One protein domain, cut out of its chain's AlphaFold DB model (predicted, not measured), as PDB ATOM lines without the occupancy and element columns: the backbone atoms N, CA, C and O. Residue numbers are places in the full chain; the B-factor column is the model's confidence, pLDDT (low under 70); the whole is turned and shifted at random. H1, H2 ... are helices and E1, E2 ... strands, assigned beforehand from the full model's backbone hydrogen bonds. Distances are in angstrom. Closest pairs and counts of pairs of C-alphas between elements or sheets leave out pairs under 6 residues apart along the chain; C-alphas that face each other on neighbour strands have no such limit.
ATOM      1  N   GLY A   5     297.142 267.599 266.785       67.50
ATOM      2  CA  GLY A   5     296.312 268.793 266.608       67.50
ATOM      3  C   GLY A   5     295.675 269.279 267.911       67.50
ATOM      4  O   GLY A   5     295.681 270.480 268.167       67.50
ATOM      5  N   GLU A   6     295.192 268.364 268.751       70.94
ATOM      6  CA  GLU A   6     294.562 268.670 270.041       70.94
ATOM      7  C   GLU A   6     295.573 269.243 271.034       70.94
ATOM      8  O   GLU A   6     295.286 270.245 271.680       70.94
ATOM      9  N   GLU A   7     296.789 268.694 271.097       74.06
ATOM     10  CA  GLU A   7     297.849 269.211 271.977       74.06
ATOM     11  C   GLU A   7     298.243 270.653 271.623       74.06
ATOM     12  O   GLU A   7     298.376 271.507 272.502       74.06
ATOM     13  N   ARG A   8     298.371 270.956 270.323       76.31
ATOM     14  CA  ARG A   8     298.676 272.314 269.844       76.31
ATOM     15  C   ARG A   8     297.529 273.281 270.110       76.31
ATOM     16  O   ARG A   8     297.774 274.412 270.523       76.31
ATOM     17  N   TRP A   9     296.293 272.835 269.904       82.19
ATOM     18  CA  TRP A   9     295.108 273.637 270.193       82.19
ATOM     19  C   TRP A   9     294.970 273.927 271.694       82.19
ATOM     20  O   TRP A   9     294.746 275.073 272.081       82.19
ATOM     21  N   LEU A  10     295.198 272.928 272.551       84.56
ATOM     22  CA  LEU A  10     295.196 273.086 274.007       84.56
ATOM     23  C   LEU A  10     296.324 274.004 274.493       84.56
ATOM     24  O   LEU A  10     296.103 274.791 275.412       84.56
ATOM     25  N   SER A  11     297.512 273.938 273.883       84.88
ATOM     26  CA  SER A  11     298.606 274.871 274.183       84.88
ATOM     27  C   SER A  11     298.212 276.309 273.842       84.88
ATOM     28  O   SER A  11     298.298 277.181 274.699       84.88
ATOM     29  N   ALA A  12     297.679 276.547 272.638       87.56
ATOM     30  CA  ALA A  12     297.242 277.877 272.218       87.56
ATOM     31  C   ALA A  12     296.114 278.434 273.108       87.56
ATOM     32  O   ALA A  12     296.129 279.611 273.471       87.56
ATOM     33  N   LEU A  13     295.161 277.583 273.513       91.75
ATOM     34  CA  LEU A  13     294.101 277.936 274.461       91.75
ATOM     35  C   LEU A  13     294.678 278.373 275.816       91.75
ATOM     36  O   LEU A  13     294.238 279.379 276.375       91.75
ATOM     37  N   ARG A  14     295.667 277.638 276.343       93.44
ATOM     38  CA  ARG A  14     296.346 277.968 277.606       93.44
ATOM     39  C   ARG A  14     297.096 279.292 277.499       93.44
ATOM     40  O   ARG A  14     296.897 280.157 278.346       93.44
ATOM     41  N   ASP A  15     297.874 279.496 276.444       91.62
ATOM     42  CA  ASP A  15     298.629 280.740 276.255       91.62
ATOM     43  C   ASP A  15     297.693 281.950 276.139       91.62
ATOM     44  O   ASP A  15     297.928 282.998 276.752       91.62
ATOM     45  N   ARG A  16     296.561 281.791 275.439       94.31
ATOM     46  CA  ARG A  16     295.536 282.839 275.343       94.31
ATOM     47  C   ARG A  16     294.868 283.122 276.687       94.31
ATOM     48  O   ARG A  16     294.670 284.286 277.037       94.31
ATOM     49  N   ALA A  17     294.576 282.079 277.463       96.44
ATOM     50  CA  ALA A  17     294.047 282.204 278.817       96.44
ATOM     51  C   ALA A  17     295.006 282.964 279.746       96.44
ATOM     52  O   ALA A  17     294.563 283.857 280.469       96.44
ATOM     53  N   ALA A  18     296.310 282.669 279.701       96.19
ATOM     54  CA  ALA A  18     297.303 283.400 280.486       96.19
ATOM     55  C   ALA A  18     297.437 284.859 280.041       96.19
ATOM     56  O   ALA A  18     297.462 285.735 280.901       96.19
ATOM     57  N   GLY A  19     297.429 285.149 278.736       95.44
ATOM     58  CA  GLY A  19     297.440 286.530 278.240       95.44
ATOM     59  C   GLY A  19     296.218 287.346 278.690       95.44
ATOM     60  O   GLY A  19     296.340 288.526 279.012       95.44
ATOM     61  N   LEU A  20     295.041 286.717 278.777       96.00
ATOM     62  CA  LEU A  20     293.837 287.346 279.336       96.00
ATOM     63  C   LEU A  20     293.917 287.547 280.851       96.00
ATOM     64  O   LEU A  20     293.473 288.575 281.368       96.00
ATOM     65  N   ALA A  21     294.437 286.557 281.575       97.06
ATOM     66  CA  ALA A  21     294.538 286.614 283.026       97.06
ATOM     67  C   ALA A  21     295.634 287.584 283.493       97.06
ATOM     68  O   ALA A  21     295.451 288.282 284.494       97.06
ATOM     69  N   PHE A  22     296.734 287.685 282.751       96.94
ATOM     70  CA  PHE A  22     297.929 288.434 283.130       96.94
ATOM     71  C   PHE A  22     298.424 289.304 281.958       96.94
ATOM     72  O   PHE A  22     299.431 288.979 281.337       96.94
ATOM     73  N   PRO A  23     297.761 290.437 281.650       95.06
ATOM     74  CA  PRO A  23     298.113 291.264 280.488       95.06
ATOM     75  C   PRO A  23     299.530 291.858 280.520       95.06
ATOM     76  O   PRO A  23     300.072 292.213 279.480       95.06
ATOM     77  N   GLU A  24     300.118 291.993 281.710       94.50
ATOM     78  CA  GLU A  24     301.479 292.515 281.907       94.50
ATOM     79  C   GLU A  24     302.553 291.414 281.892       94.50
ATOM     80  O   GLU A  24     303.750 291.713 281.905       94.50
ATOM     81  N   TRP A  25     302.149 290.138 281.887       94.00
ATOM     82  CA  TRP A  25     303.085 289.022 281.818       94.00
ATOM     83  C   TRP A  25     303.711 288.953 280.423       94.00
ATOM     84  O   TRP A  25     303.029 288.986 279.402       94.00
ATOM     85  N   TRP A  32     305.355 277.875 281.569       93.88
ATOM     86  CA  TRP A  32     304.238 277.040 281.128       93.88
ATOM     87  C   TRP A  32     302.943 277.419 281.837       93.88
ATOM     88  O   TRP A  32     302.918 277.744 283.029       93.88
ATOM     89  N   THR A  33     301.846 277.365 281.084       96.12
ATOM     90  CA  THR A  33     300.526 277.768 281.566       96.12
ATOM     91  C   THR A  33     299.672 276.558 281.922       96.12
ATOM     92  O   THR A  33     299.523 275.621 281.137       96.12
ATOM     93  N   SER A  34     299.036 276.616 283.089       95.50
ATOM     94  CA  SER A  34     297.950 275.727 283.484       95.50
ATOM     95  C   SER A  34     296.612 276.449 283.371       95.50
ATOM     96  O   SER A  34     296.454 277.559 283.882       95.50
ATOM     97  N   LEU A  35     295.653 275.798 282.716       96.75
ATOM     98  CA  LEU A  35     294.247 276.186 282.668       96.75
ATOM     99  C   LEU A  35     293.442 274.990 283.168       96.75
ATOM    100  O   LEU A  35     293.433 273.941 282.518       96.75
ATOM    101  N   HIS A  36     292.802 275.136 284.322       95.81
ATOM    102  CA  HIS A  36     292.075 274.055 284.976       95.81
ATOM    103  C   HIS A  36     290.665 274.503 285.351       95.81
ATOM    104  O   HIS A  36     290.494 275.565 285.936       95.81
ATOM    105  N   THR A  37     289.661 273.690 285.029       95.12
ATOM    106  CA  THR A  37     288.266 273.924 285.420       95.12
ATOM    107  C   THR A  37     287.811 272.784 286.311       95.12
ATOM    108  O   THR A  37     287.998 271.617 285.965       95.12
ATOM    109  N   SER A  38     287.212 273.127 287.444       96.75
ATOM    110  CA  SER A  38     286.731 272.179 288.446       96.75
ATOM    111  C   SER A  38     285.510 272.743 289.179       96.75
ATOM    112  O   SER A  38     284.938 273.757 288.774       96.75
ATOM    113  N   PHE A  39     285.090 272.059 290.239       96.69
ATOM    114  CA  PHE A  39     284.076 272.526 291.175       96.69
ATOM    115  C   PHE A  39     284.727 272.681 292.551       96.69
ATOM    116  O   PHE A  39     285.625 271.904 292.887       96.69
ATOM    117  N   ASP A  40     284.310 273.677 293.330       93.94
ATOM    118  CA  ASP A  40     284.728 273.787 294.729       93.94
ATOM    119  C   ASP A  40     283.977 272.808 295.641       93.94
ATOM    120  O   ASP A  40     283.173 271.988 295.195       93.94
ATOM    121  N   GLU A  41     284.271 272.878 296.940       94.25
ATOM    122  CA  GLU A  41     283.683 272.015 297.969       94.25
ATOM    123  C   GLU A  41     282.156 272.158 298.074       94.25
ATOM    124  O   GLU A  41     281.482 271.217 298.491       94.25
ATOM    125  N   GLU A  42     281.603 273.301 297.659       94.94
ATOM    126  CA  GLU A  42     280.162 273.572 297.642       94.94
ATOM    127  C   GLU A  42     279.510 273.173 296.306       94.94
ATOM    128  O   GLU A  42     278.292 273.260 296.145       94.94
ATOM    129  N   GLY A  43     280.306 272.695 295.344       94.94
ATOM    130  CA  GLY A  43     279.854 272.302 294.014       94.94
ATOM    131  C   GLY A  43     279.718 273.469 293.035       94.94
ATOM    132  O   GLY A  43     279.149 273.286 291.956       94.94
ATOM    133  N   ALA A  44     280.227 274.659 293.363       96.19
ATOM    134  CA  ALA A  44     280.218 275.793 292.451       96.19
ATOM    135  C   ALA A  44     281.382 275.695 291.446       96.19
ATOM    136  O   ALA A  44     282.510 275.358 291.822       96.19
ATOM    137  N   PRO A  45     281.145 275.973 290.149       96.94
ATOM    138  CA  PRO A  45     282.184 275.878 289.134       96.94
ATOM    139  C   PRO A  45     283.246 276.965 289.318       96.94
ATOM    140  O   PRO A  45     282.940 278.130 289.595       96.94
ATOM    141  N   LEU A  46     284.502 276.589 289.086       97.31
ATOM    142  CA  LEU A  46     285.652 277.484 289.117       97.31
ATOM    143  C   LEU A  46     286.620 277.179 287.970       97.31
ATOM    144  O   LEU A  46     286.709 276.050 287.485       97.31
ATOM    145  N   THR A  47     287.386 278.190 287.574       98.06
ATOM    146  CA  THR A  47     288.484 278.057 286.616       98.06
ATOM    147  C   THR A  47     289.717 278.732 287.186       98.06
ATOM    148  O   THR A  47     289.665 279.870 287.647       98.06
ATOM    149  N   GLU A  48     290.839 278.036 287.137       98.38
ATOM    150  CA  GLU A  48     292.135 278.505 287.591       98.38
ATOM    151  C   GLU A  48     293.067 278.661 286.397       98.38
ATOM    152  O   GLU A  48     293.188 277.771 285.553       98.38
ATOM    153  N   VAL A  49     293.740 279.806 286.356       98.12
ATOM    154  CA  VAL A  49     294.819 280.092 285.416       98.12
ATOM    155  C   VAL A  49     296.081 280.314 286.227       98.12
ATOM    156  O   VAL A  49     296.115 281.155 287.131       98.12
ATOM    157  N   ALA A  50     297.126 279.559 285.915       98.00
ATOM    158  CA  ALA A  50     298.416 279.675 286.571       98.00
ATOM    159  C   ALA A  50     299.535 279.691 285.537       98.00
ATOM    160  O   ALA A  50     299.486 278.933 284.574       98.00
ATOM    161  N   VAL A  51     300.555 280.511 285.770       97.50
ATOM    162  CA  VAL A  51     301.805 280.468 285.007       97.50
ATOM    163  C   VAL A  51     302.905 280.020 285.946       97.50
ATOM    164  O   VAL A  51     303.016 280.520 287.073       97.50
ATOM    165  N   TYR A  52     303.710 279.083 285.476       96.69
ATOM    166  CA  TYR A  52     304.852 278.551 286.192       96.69
ATOM    167  C   TYR A  52     306.130 278.851 285.428       96.69
ATOM    168  O   TYR A  52     306.115 278.821 284.205       96.69
ATOM    169  N   ARG A  53     307.224 279.073 286.154       95.31
ATOM    170  CA  ARG A  53     308.585 279.111 285.620       95.31
ATOM    171  C   ARG A  53     309.382 277.991 286.266       95.31
ATOM    172  O   ARG A  53     309.608 277.999 287.478       95.31
ATOM    173  N   GLY A  54     309.744 276.977 285.483       91.06
ATOM    174  CA  GLY A  54     310.244 275.720 286.042       91.06
ATOM    175  C   GLY A  54     309.225 275.086 287.004       91.06
ATOM    176  O   GLY A  54     308.136 274.690 286.586       91.06
ATOM    177  N   HIS A  55     309.572 274.999 288.294       90.12
ATOM    178  CA  HIS A  55     308.706 274.444 289.350       90.12
ATOM    179  C   HIS A  55     308.002 275.507 290.212       90.12
ATOM    180  O   HIS A  55     307.276 275.158 291.142       90.12
ATOM    181  N   GLU A  56     308.218 276.795 289.943       95.94
ATOM    182  CA  GLU A  56     307.650 277.888 290.734       95.94
ATOM    183  C   GLU A  56     306.412 278.470 290.053       95.94
ATOM    184  O   GLU A  56     306.439 278.768 288.861       95.94
ATOM    185  N   ARG A  57     305.327 278.676 290.808       97.12
ATOM    186  CA  ARG A  57     304.131 279.373 290.318       97.12
ATOM    187  C   ARG A  57     304.325 280.883 290.431       97.12
ATOM    188  O   ARG A  57     304.265 281.417 291.535       97.12
ATOM    189  N   ILE A  58     304.496 281.559 289.300       97.25
ATOM    190  CA  ILE A  58     304.762 283.006 289.241       97.25
ATOM    191  C   ILE A  58     303.483 283.847 289.124       97.25
ATOM    192  O   ILE A  58     303.439 284.973 289.612       97.25
ATOM    193  N   HIS A  59     302.422 283.292 288.532       97.88
ATOM    194  CA  HIS A  59     301.113 283.937 288.444       97.88
ATOM    195  C   HIS A  59     299.999 282.944 288.755       97.88
ATOM    196  O   HIS A  59     300.086 281.763 288.419       97.88
ATOM    197  N   PHE A  60     298.942 283.431 289.400       97.94
ATOM    198  CA  PHE A  60     297.761 282.642 289.717       97.94
ATOM    199  C   PHE A  60     296.528 283.534 289.770       97.94
ATOM    200  O   PHE A  60     296.546 284.600 290.389       97.94
ATOM    201  N   ARG A  61     295.444 283.081 289.148       98.25
ATOM    202  CA  ARG A  61     294.127 283.688 289.273       98.25
ATOM    203  C   ARG A  61     293.067 282.601 289.237       98.25
ATOM    204  O   ARG A  61     293.118 281.705 288.401       98.25
ATOM    205  N   ARG A  62     292.094 282.726 290.132       97.94
ATOM    206  CA  ARG A  62     290.889 281.904 290.170       97.94
ATOM    207  C   ARG A  62     289.697 282.762 289.764       97.94
ATOM    208  O   ARG A  62     289.570 283.893 290.222       97.94
ATOM    209  N   TYR A  63     288.849 282.201 288.919       97.94
ATOM    210  CA  TYR A  63     287.599 282.780 288.461       97.94
ATOM    211  C   TYR A  63     286.439 281.935 288.979       97.94
ATOM    212  O   TYR A  63     286.477 280.707 288.902       97.94
ATOM    213  N   THR A  64     285.405 282.597 289.488       97.44
ATOM    214  CA  THR A  64     284.175 281.985 290.012       97.44
ATOM    215  C   THR A  64     282.974 282.836 289.611       97.44
ATOM    216  O   THR A  64     283.135 284.016 289.301       97.44
ATOM    217  N   GLY A  65     281.767 282.269 289.627       96.06
ATOM    218  CA  GLY A  65     280.529 283.028 289.407       96.06
ATOM    219  C   GLY A  65     280.506 283.820 288.088       96.06
ATOM    220  O   GLY A  65     280.779 283.280 287.013       96.06
ATOM    221  N   GLU A  66     280.170 285.109 288.163       96.75
ATOM    222  CA  GLU A  66     280.092 285.988 286.986       96.75
ATOM    223  C   GLU A  66     281.456 286.201 286.320       96.75
ATOM    224  O   GLU A  66     281.546 286.179 285.090       96.75
ATOM    225  N   ASP A  67     282.531 286.308 287.107       96.75
ATOM    226  CA  ASP A  67     283.892 286.480 286.590       96.75
ATOM    227  C   ASP A  67     284.351 285.260 285.783       96.75
ATOM    228  O   ASP A  67     285.032 285.412 284.766       96.75
ATOM    229  N   LEU A  68     283.941 284.051 286.187       97.25
ATOM    230  CA  LEU A  68     284.168 282.820 285.420       97.25
ATOM    231  C   LEU A  68     283.466 282.871 284.065       97.25
ATOM    232  O   LEU A  68     284.078 282.587 283.034       97.25
ATOM    233  N   THR A  69     282.198 283.269 284.061       96.31
ATOM    234  CA  THR A  69     281.411 283.363 282.827       96.31
ATOM    235  C   THR A  69     282.006 284.410 281.884       96.31
ATOM    236  O   THR A  69     282.235 284.134 280.705       96.31
ATOM    237  N   ALA A  70     282.340 285.594 282.404       97.25
ATOM    238  CA  ALA A  70     282.962 286.667 281.634       97.25
ATOM    239  C   ALA A  70     284.340 286.267 281.081       97.25
ATOM    240  O   ALA A  70     284.665 286.601 279.937       97.25
ATOM    241  N   PHE A  71     285.139 285.536 281.862       97.06
ATOM    242  CA  PHE A  71     286.431 285.013 281.427       97.06
ATOM    243  C   PHE A  71     286.285 284.065 280.231       97.06
ATOM    244  O   PHE A  71     286.928 284.285 279.204       97.06
ATOM    245  N   TRP A  72     285.401 283.066 280.320       96.00
ATOM    246  CA  TRP A  72     285.195 282.107 279.231       96.00
ATOM    247  C   TRP A  72     284.639 282.754 277.965       96.00
ATOM    248  O   TRP A  72     285.112 282.435 276.876       96.00
ATOM    249  N   ILE A  73     283.708 283.706 278.091       95.75
ATOM    250  CA  ILE A  73     283.201 284.470 276.940       95.75
ATOM    251  C   ILE A  73     284.356 285.178 276.221       95.75
ATOM    252  O   ILE A  73     284.484 285.079 275.001       95.75
ATOM    253  N   ARG A  74     285.231 285.866 276.965       95.31
ATOM    254  CA  ARG A  74     286.385 286.564 276.377       95.31
ATOM    255  C   ARG A  74     287.373 285.598 275.730       95.31
ATOM    256  O   ARG A  74     287.852 285.883 274.637       95.31
ATOM    257  N   LEU A  75     287.661 284.474 276.384       94.00
ATOM    258  CA  LEU A  75     288.608 283.477 275.890       94.00
ATOM    259  C   LEU A  75     288.128 282.822 274.590       94.00
ATOM    260  O   LEU A  75     288.895 282.739 273.637       94.00
ATOM    261  N   VAL A  76     286.857 282.417 274.520       91.12
ATOM    262  CA  VAL A  76     286.275 281.800 273.317       91.12
ATOM    263  C   VAL A  76     286.220 282.789 272.153       91.12
ATOM    264  O   VAL A  76     286.605 282.436 271.036       91.12
ATOM    265  N   ASN A  77     285.808 284.035 272.408       90.25
ATOM    266  CA  ASN A  77     285.786 285.077 271.379       90.25
ATOM    267  C   ASN A  77     287.182 285.314 270.790       90.25
ATOM    268  O   ASN A  77     287.334 285.385 269.578       90.25
ATOM    269  N   GLN A  78     288.214 285.341 271.632       85.62
ATOM    270  CA  GLN A  78     289.594 285.564 271.206       85.62
ATOM    271  C   GLN A  78     290.235 284.433 270.390       85.62
ATOM    272  O   GLN A  78     291.320 284.647 269.853       85.62
ATOM    273  N   ILE A  79     289.637 283.242 270.373       81.81
ATOM    274  CA  ILE A  79     290.119 282.074 269.612       81.81
ATOM    275  C   ILE A  79     289.322 281.899 268.312       81.81
ATOM    276  O   ILE A  79     289.736 281.161 267.424       81.81
ATOM    277  N   SER A  80     288.171 282.567 268.208       74.12
ATOM    278  CA  SER A  80     287.280 282.486 267.048       74.12
ATOM    279  C   SER A  80     287.566 283.566 265.991       74.12
ATOM    280  O   SER A  80     287.049 283.460 264.879       74.12
ATOM    281  N   GLU A  81     288.363 284.583 266.338       57.59
ATOM    282  CA  GLU A  81     288.896 285.641 265.457       57.59
ATOM    283  C   GLU A  81     290.277 285.271 264.898       57.59
ATOM    284  O   GLU A  81     290.501 285.530 263.693       57.59
TER     285      GLU A  81
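What this domain is: This is residues 5 to 25 and 32 to 81 of the 81 residues of an uncharacterized protein of Nonomuraea dietziae (UniProt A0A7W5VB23). A twisted sheet of three antiparallel strands is covered on one face by two helices, with the other face bare. H1 crosses over the strands, while H2 leaves the end of E3, stands up from the sheet at a slant and meets the second half of H1 with its own far part. The printed part has 71 residues, with two named helices and three named strands in the order H1, E1, E2, E3, H2; the sheet order is E1, E2, E3. The class is mixed, helices and strands, and the whole is compact and rounded, with a radius of gyration of the C-alphas of 12.4 A and spans of 32 by 32 by 26 A.

How they stand to each other: Strands E1, residues 32 to 39, E2, residues 45 to 53, and E3, residues 56 to 64, form a meander, each strand the antiparallel neighbour of the one before. E1 and E2 are a hairpin at 161 degrees between their directions, with N 34 and O 50 at 2.8 A and N 48 and O 36 at 2.8 A, within hydrogen-bond range. E2 and E3 are a hairpin at 164 degrees, with N 49 and O 61 at 2.9 A and N 63 and O 47 at 2.8 A within that range. E3 bends by 56 degrees at residue 59. Two layers are formed, helices on one face of a sheet, by H1, residues 5 to 21, and H2, residues 65 to 80. H1 has a height over the sheet of 7.5 A and runs across the strands, at 88 degrees to E2 on the local plane. It lies over E2 and only just over E1, on which 3 of its C-alphas fall; the closest C-alphas of H1 and E1 are those of Arg 14 and Thr 33, 5.8 A apart. H2, on the same face as H1, lies over E2 and E3 and stands up from the sheet, its line rising 47 degrees. The closest C-alphas of H2 and E2 are those of Leu 68 and Thr 47, 6.5 A apart. H1, with residues 13 to 20 alone, touches H2, with residues 75 to 79 alone; the closest C-alphas are those of Ala 17 and Leu 75, 6.3 A apart. Their tilt is steep, 54 degrees, opposite ways. In H1 and H2 every O i to N i+4 pair is within hydrogen-bond range.

Where its parts are: E1 measures 23.0 A from first to last C-alpha, E2 26.8 A and E3 23.8 A. H1 measures 24.3 A and begins with C-alpha 5 at (296.312, 268.793, 266.608). H2 measures 23.4 A, from C-alpha 65 at (280.529, 283.028, 289.407) to C-alpha 80 at (287.280, 282.486, 267.048).

The domain as a whole: The two C-alphas farthest apart are those of Glu 41 and Glu 81, at 35.6 A. Residues 26 to 31, in the link from H1 to E1, are not printed, and C-alphas 25 and 32 are 12.1 A apart across the cut. The links E1 to E2, E2 to E3 and E3 to H2 are tight. The mean pLDDT of the printed part is 92.6, and residues 5 and 81 are under 70.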